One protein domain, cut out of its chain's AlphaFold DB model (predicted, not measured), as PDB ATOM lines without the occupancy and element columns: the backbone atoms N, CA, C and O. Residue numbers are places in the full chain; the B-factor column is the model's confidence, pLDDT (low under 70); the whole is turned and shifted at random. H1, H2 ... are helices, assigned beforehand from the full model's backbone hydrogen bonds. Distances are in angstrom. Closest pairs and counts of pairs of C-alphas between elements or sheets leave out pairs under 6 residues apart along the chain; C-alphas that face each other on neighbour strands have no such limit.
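This is residues 7 to 57 of the 135 residues of an uncharacterized protein of Glossina austeni (UniProt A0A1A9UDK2). One long helix, H3, makes the length, and the two short helices before it fold back over its first part: H2 at the corner where H3 begins, H1 alongside H3. Residues 43 to 57 of H3 stick out free. The 51 printed residues hold three named helices, H1, H2, H3 in chain order, and no named strand: all helix, loose, with a radius of gyration of the C-alphas of 13.8 A, spanning 45 by 18 by 14 A.

H3, residues 28 to 57, only just touches H1, residues 11 to 18, with 3 pairs of C-alphas within 8 A, using residues 38 to 41 alone; the closest C-alphas, of Thr 11 and Gln 41, are 7.0 A apart. They run opposite ways at a shallow tilt of 18 degrees. H2, residues 22 to 26, and H3 touch only at the corner, H3 with residues 30 to 34 alone; the closest C-alphas, of Thr 25 and Asn 31, are 4.9 A apart. H1 and H2 are close but not clearly touching, with the closest C-alphas, of Ile 18 and Leu 24, 7.5 A apart. In H1 and H2 every O i to N i+4 pair is within hydrogen-bond range; in H3, 25 of 26.

H3 runs 43.2 A from C-alpha 28 at (99.991, 172.197, 120.241) to C-alpha 57 at (117.717, 145.214, 148.882). H1, 9.9 A long, begins at C-alpha 11 at (107.686, 152.437, 123.408). H2 is 5.8 A long.

The C-alphas farthest apart, of Leu 23 and Lys 57, are 45.4 A apart. The printed part has no cut, and both links are tight. Residues 46 to 57 have pLDDT under 70.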
ATOM      1  N   PRO A   7      99.186 156.101 124.663       76.75
ATOM      2  CA  PRO A   7      99.909 155.479 125.780       76.75
ATOM      3  C   PRO A   7     100.021 153.945 125.720       76.75
ATOM      4  O   PRO A   7     100.801 153.370 126.472       76.75
ATOM      5  N   LEU A   8      99.234 153.272 124.872       78.25
ATOM      6  CA  LEU A   8      99.235 151.809 124.725       78.25
ATOM      7  C   LEU A   8     100.057 151.320 123.524       78.25
ATOM      8  O   LEU A   8     100.201 150.115 123.336       78.25
ATOM      9  N   VAL A   9     100.585 152.240 122.714       83.44
ATOM     10  CA  VAL A   9     101.515 151.922 121.624       83.44
ATOM     11  C   VAL A   9     102.852 151.475 122.224       83.44
ATOM     12  O   VAL A   9     103.207 151.888 123.334       83.44
ATOM     13  N   SER A  10     103.594 150.612 121.521       81.12
ATOM     14  CA  SER A  10     104.926 150.200 121.973       81.12
ATOM     15  C   SER A  10     105.836 151.418 122.141       81.12
ATOM     16  O   SER A  10     105.741 152.395 121.394       81.12
ATOM     17  N   THR A  11     106.721 151.363 123.136       82.56
ATOM     18  CA  THR A  11     107.686 152.437 123.408       82.56
ATOM     19  C   THR A  11     108.520 152.754 122.177       82.56
ATOM     20  O   THR A  11     108.680 153.921 121.855       82.56
ATOM     21  N   GLU A  12     108.960 151.724 121.455       82.75
ATOM     22  CA  GLU A  12     109.764 151.853 120.241       82.75
ATOM     23  C   GLU A  12     109.040 152.633 119.136       82.75
ATOM     24  O   GLU A  12     109.603 153.566 118.572       82.75
ATOM     25  N   ILE A  13     107.768 152.324 118.869       84.06
ATOM     26  CA  ILE A  13     106.994 153.044 117.850       84.06
ATOM     27  C   ILE A  13     106.720 154.479 118.303       84.06
ATOM     28  O   ILE A  13     106.837 155.416 117.511       84.06
ATOM     29  N   LEU A  14     106.394 154.668 119.582       83.94
ATOM     30  CA  LEU A  14     106.117 155.987 120.134       83.94
ATOM     31  C   LEU A  14     107.345 156.906 120.051       83.94
ATOM     32  O   LEU A  14     107.209 158.037 119.595       83.94
ATOM     33  N   THR A  15     108.532 156.437 120.447       81.44
ATOM     34  CA  THR A  15     109.749 157.264 120.476       81.44
ATOM     35  C   THR A  15     110.418 157.402 119.117       81.44
ATOM     36  O   THR A  15     110.889 158.490 118.798       81.44
ATOM     37  N   ASN A  16     110.463 156.334 118.313       81.94
ATOM     38  CA  ASN A  16     111.264 156.321 117.084       81.94
ATOM     39  C   ASN A  16     110.485 156.804 115.862       81.94
ATOM     40  O   ASN A  16     111.092 157.289 114.911       81.94
ATOM     41  N   HIS A  17     109.156 156.666 115.873       82.00
ATOM     42  CA  HIS A  17     108.320 157.010 114.726       82.00
ATOM     43  C   HIS A  17     107.357 158.154 115.036       82.00
ATOM     44  O   HIS A  17     107.300 159.104 114.275       82.00
ATOM     45  N   ILE A  18     106.630 158.122 116.156       84.19
ATOM     46  CA  ILE A  18     105.557 159.103 116.399       84.19
ATOM     47  C   ILE A  18     106.102 160.449 116.907       84.19
ATOM     48  O   ILE A  18     105.637 161.501 116.479       84.19
ATOM     49  N   VAL A  19     107.095 160.440 117.802       83.38
ATOM     50  CA  VAL A  19     107.738 161.673 118.304       83.38
ATOM     51  C   VAL A  19     108.614 162.346 117.237       83.38
ATOM     52  O   VAL A  19     108.874 163.541 117.331       83.38
ATOM     53  N   ALA A  20     109.041 161.608 116.209       82.69
ATOM     54  CA  ALA A  20     109.840 162.141 115.109       82.69
ATOM     55  C   ALA A  20     109.009 162.865 114.028       82.69
ATOM     56  O   ALA A  20     109.590 163.533 113.176       82.69
ATOM     57  N   GLU A  21     107.675 162.744 114.048       85.94
ATOM     58  CA  GLU A  21     106.785 163.329 113.038       85.94
ATOM     59  C   GLU A  21     106.497 164.822 113.305       85.94
ATOM     60  O   GLU A  21     105.793 165.140 114.275       85.94
ATOM     61  N   PRO A  22     106.940 165.747 112.423       82.69
ATOM     62  CA  PRO A  22     106.816 167.193 112.635       82.69
ATOM     63  C   PRO A  22     105.370 167.654 112.837       82.69
ATOM     64  O   PRO A  22     105.087 168.475 113.706       82.69
ATOM     65  N   LEU A  23     104.429 167.057 112.099       83.44
ATOM     66  CA  LEU A  23     103.001 167.394 112.163       83.44
ATOM     67  C   LEU A  23     102.380 167.135 113.543       83.44
ATOM     68  O   LEU A  23     101.382 167.761 113.899       83.44
ATOM     69  N   LEU A  24     102.943 166.206 114.317       82.44
ATOM     70  CA  LEU A  24     102.449 165.867 115.649       82.44
ATOM     71  C   LEU A  24     103.149 166.674 116.746       82.44
ATOM     72  O   LEU A  24     102.535 166.947 117.779       82.44
ATOM     73  N   THR A  25     104.405 167.066 116.528       80.69
ATOM     74  CA  THR A  25     105.183 167.883 117.469       80.69
ATOM     75  C   THR A  25     104.898 169.379 117.354       80.69
ATOM     76  O   THR A  25     104.932 170.079 118.366       80.69
ATOM     77  N   GLU A  26     104.599 169.872 116.150       87.00
ATOM     78  CA  GLU A  26     104.314 171.290 115.889       87.00
ATOM     79  C   GLU A  26     102.880 171.679 116.273       87.00
ATOM     80  O   GLU A  26     102.640 172.807 116.710       87.00
ATOM     81  N   ASP A  27     101.921 170.750 116.183       90.62
ATOM     82  CA  ASP A  27     100.558 171.003 116.647       90.62
ATOM     83  C   ASP A  27     100.476 170.941 118.179       90.62
ATOM     84  O   ASP A  27     100.733 169.919 118.820       90.62
ATOM     85  N   GLN A  28     100.050 172.049 118.788       87.62
ATOM     86  CA  GLN A  28      99.991 172.197 120.241       87.62
ATOM     87  C   GLN A  28      99.050 171.182 120.918       87.62
ATOM     88  O   GLN A  28      99.289 170.777 122.060       87.62
ATOM     89  N   LYS A  29      97.970 170.759 120.242       86.06
ATOM     90  CA  LYS A  29      97.024 169.779 120.792       86.06
ATOM     91  C   LYS A  29      97.615 168.374 120.713       86.06
ATOM     92  O   LYS A  29      97.568 167.660 121.713       86.06
ATOM     93  N   CYS A  30      98.196 167.993 119.579       83.75
ATOM     94  CA  CYS A  30      98.853 166.700 119.372       83.75
ATOM     95  C   CYS A  30     100.062 166.520 120.294       83.75
ATOM     96  O   CYS A  30     100.179 165.486 120.957       83.75
ATOM     97  N   ASN A  31     100.890 167.554 120.436       86.31
ATOM     98  CA  ASN A  31     102.068 167.525 121.296       86.31
ATOM     99  C   ASN A  31     101.693 167.286 122.773       86.31
ATOM    100  O   ASN A  31     102.322 166.493 123.470       86.31
ATOM    101  N   LYS A  32     100.572 167.855 123.245       88.19
ATOM    102  CA  LYS A  32     100.049 167.575 124.595       88.19
ATOM    103  C   LYS A  32      99.720 166.089 124.804       88.19
ATOM    104  O   LYS A  32      99.970 165.553 125.886       88.19
ATOM    105  N   PHE A  33      99.175 165.413 123.791       87.25
ATOM    106  CA  PHE A  33      98.906 163.974 123.863       87.25
ATOM    107  C   PHE A  33     100.191 163.138 123.802       87.25
ATOM    108  O   PHE A  33     100.285 162.137 124.515       87.25
ATOM    109  N   LEU A  34     101.189 163.564 123.020       87.25
ATOM    110  CA  LEU A  34     102.501 162.912 122.960       87.25
ATOM    111  C   LEU A  34     103.232 162.974 124.296       87.25
ATOM    112  O   LEU A  34     103.674 161.941 124.797       87.25
ATOM    113  N   ILE A  35     103.278 164.153 124.918       87.00
ATOM    114  CA  ILE A  35     103.874 164.339 126.244       87.00
ATOM    115  C   ILE A  35     103.196 163.417 127.261       87.00
ATOM    116  O   ILE A  35     103.880 162.735 128.025       87.00
ATOM    117  N   GLY A  36     101.862 163.331 127.245       87.00
ATOM    118  CA  GLY A  36     101.118 162.423 128.123       87.00
ATOM    119  C   GLY A  36     101.470 160.946 127.905       87.00
ATOM    120  O   GLY A  36     101.666 160.210 128.873       87.00
ATOM    121  N   ALA A  37     101.601 160.514 126.649       86.62
ATOM    122  CA  ALA A  37     101.962 159.140 126.310       86.62
ATOM    123  C   ALA A  37     103.403 158.791 126.718       86.62
ATOM    124  O   ALA A  37     103.624 157.748 127.331       86.62
ATOM    125  N   VAL A  38     104.369 159.674 126.451       86.50
ATOM    126  CA  VAL A  38     105.774 159.482 126.851       86.50
ATOM    127  C   VAL A  38     105.907 159.482 128.377       86.50
ATOM    128  O   VAL A  38     106.565 158.607 128.938       86.50
ATOM    129  N   THR A  39     105.212 160.392 129.066       87.25
ATOM    130  CA  THR A  39     105.200 160.450 130.539       87.25
ATOM    131  C   THR A  39     104.654 159.155 131.142       87.25
ATOM    132  O   THR A  39     105.247 158.617 132.073       87.25
ATOM    133  N   TYR A  40     103.572 158.599 130.585       85.69
ATOM    134  CA  TYR A  40     103.027 157.314 131.029       85.69
ATOM    135  C   TYR A  40     104.048 156.170 130.901       85.69
ATOM    136  O   TYR A  40     104.201 155.374 131.831       85.69
ATOM    137  N   GLN A  41     104.788 156.111 129.789       82.56
ATOM    138  CA  GLN A  41     105.838 155.105 129.601       82.56
ATOM    139  C   GLN A  41     106.974 155.270 130.620       82.56
ATOM    140  O   GLN A  41     107.397 154.288 131.232       82.56
ATOM    141  N   LEU A  42     107.418 156.507 130.877       81.19
ATOM    142  CA  LEU A  42     108.447 156.804 131.882       81.19
ATOM    143  C   LEU A  42     107.999 156.418 133.300       81.19
ATOM    144  O   LEU A  42     108.764 155.811 134.053       81.19
ATOM    145  N   MET A  43     106.744 156.697 133.660       82.31
ATOM    146  CA  MET A  43     106.182 156.312 134.958       82.31
ATOM    147  C   MET A  43     106.085 154.791 135.117       82.31
ATOM    148  O   MET A  43     106.421 154.273 136.181       82.31
ATOM    149  N   LYS A  44     105.691 154.054 134.067       76.25
ATOM    150  CA  LYS A  44     105.641 152.582 134.083       76.25
ATOM    151  C   LYS A  44     107.027 151.967 134.301       76.25
ATOM    152  O   LYS A  44     107.164 151.040 135.097       76.25
ATOM    153  N   VAL A  45     108.052 152.486 133.622       72.25
ATOM    154  CA  VAL A  45     109.445 152.036 133.797       72.25
ATOM    155  C   VAL A  45     109.937 152.335 135.214       72.25
ATOM    156  O   VAL A  45     110.524 151.462 135.847       72.25
ATOM    157  N   THR A  46     109.633 153.520 135.748       68.44
ATOM    158  CA  THR A  46     110.014 153.910 137.116       68.44
ATOM    159  C   THR A  46     109.337 153.019 138.163       68.44
ATOM    160  O   THR A  46     110.010 152.491 139.040       68.44
ATOM    161  N   GLN A  47     108.036 152.734 138.019       66.62
ATOM    162  CA  GLN A  47     107.304 151.823 138.912       66.62
ATOM    163  C   GLN A  47     107.832 150.380 138.867       66.62
ATOM    164  O   GLN A  47     107.898 149.711 139.899       66.62
ATOM    165  N   LEU A  48     108.218 149.881 137.687       59.97
ATOM    166  CA  LEU A  48     108.861 148.570 137.562       59.97
ATOM    167  C   LEU A  48     110.247 148.564 138.212       59.97
ATOM    168  O   LEU A  48     110.595 147.599 138.891       59.97
ATOM    169  N   HIS A  49     111.010 149.646 138.059       59.50
ATOM    170  CA  HIS A  49     112.311 149.796 138.696       59.50
ATOM    171  C   HIS A  49     112.187 149.836 140.225       59.50
ATOM    172  O   HIS A  49     112.917 149.131 140.907       59.50
ATOM    173  N   GLU A  50     111.213 150.560 140.776       59.19
ATOM    174  CA  GLU A  50     110.925 150.582 142.218       59.19
ATOM    175  C   GLU A  50     110.435 149.225 142.750       59.19
ATOM    176  O   GLU A  50     110.735 148.851 143.888       59.19
ATOM    177  N   LYS A  51     109.698 148.453 141.940       53.75
ATOM    178  CA  LYS A  51     109.312 147.077 142.282       53.75
ATOM    179  C   LYS A  51     110.537 146.154 142.334       53.75
ATOM    180  O   LYS A  51     110.721 145.483 143.344       53.75
ATOM    181  N   CYS A  52     111.415 146.210 141.329       48.22
ATOM    182  CA  CYS A  52     112.702 145.507 141.357       48.22
ATOM    183  C   CYS A  52     113.619 146.005 142.484       48.22
ATOM    184  O   CYS A  52     114.350 145.213 143.060       48.22
ATOM    185  N   GLN A  53     113.592 147.289 142.848       50.38
ATOM    186  CA  GLN A  53     114.421 147.814 143.937       50.38
ATOM    187  C   GLN A  53     113.921 147.419 145.332       50.38
ATOM    188  O   GLN A  53     114.730 147.298 146.252       50.38
ATOM    189  N   ARG A  54     112.619 147.142 145.505       47.06
ATOM    190  CA  ARG A  54     112.127 146.445 146.707       47.06
ATOM    191  C   ARG A  54     112.651 145.010 146.790       47.06
ATOM    192  O   ARG A  54     112.925 144.548 147.889       47.06
ATOM    193  N   GLU A  55     112.851 144.351 145.652       47.69
ATOM    194  CA  GLU A  55     113.430 143.002 145.556       47.69
ATOM    195  C   GLU A  55     114.983 143.013 145.591       47.69
ATOM    196  O   GLU A  55     115.605 142.038 146.003       47.69
ATOM    197  N   SER A  56     115.634 144.135 145.255       47.84
ATOM    198  CA  SER A  56     117.101 144.290 145.168       47.84
ATOM    199  C   SER A  56     117.794 144.678 146.483       47.84
ATOM    200  O   SER A  56     119.024 144.735 146.523       47.84
ATOM    201  N   LYS A  57     117.070 144.945 147.578       49.66
ATOM    202  CA  LYS A  57     117.717 145.214 148.882       49.66
ATOM    203  C   LYS A  57     118.428 143.986 149.480       49.66
ATOM    204  O   LYS A  57     119.231 144.152 150.389       49.66
TER     205      LYS A  57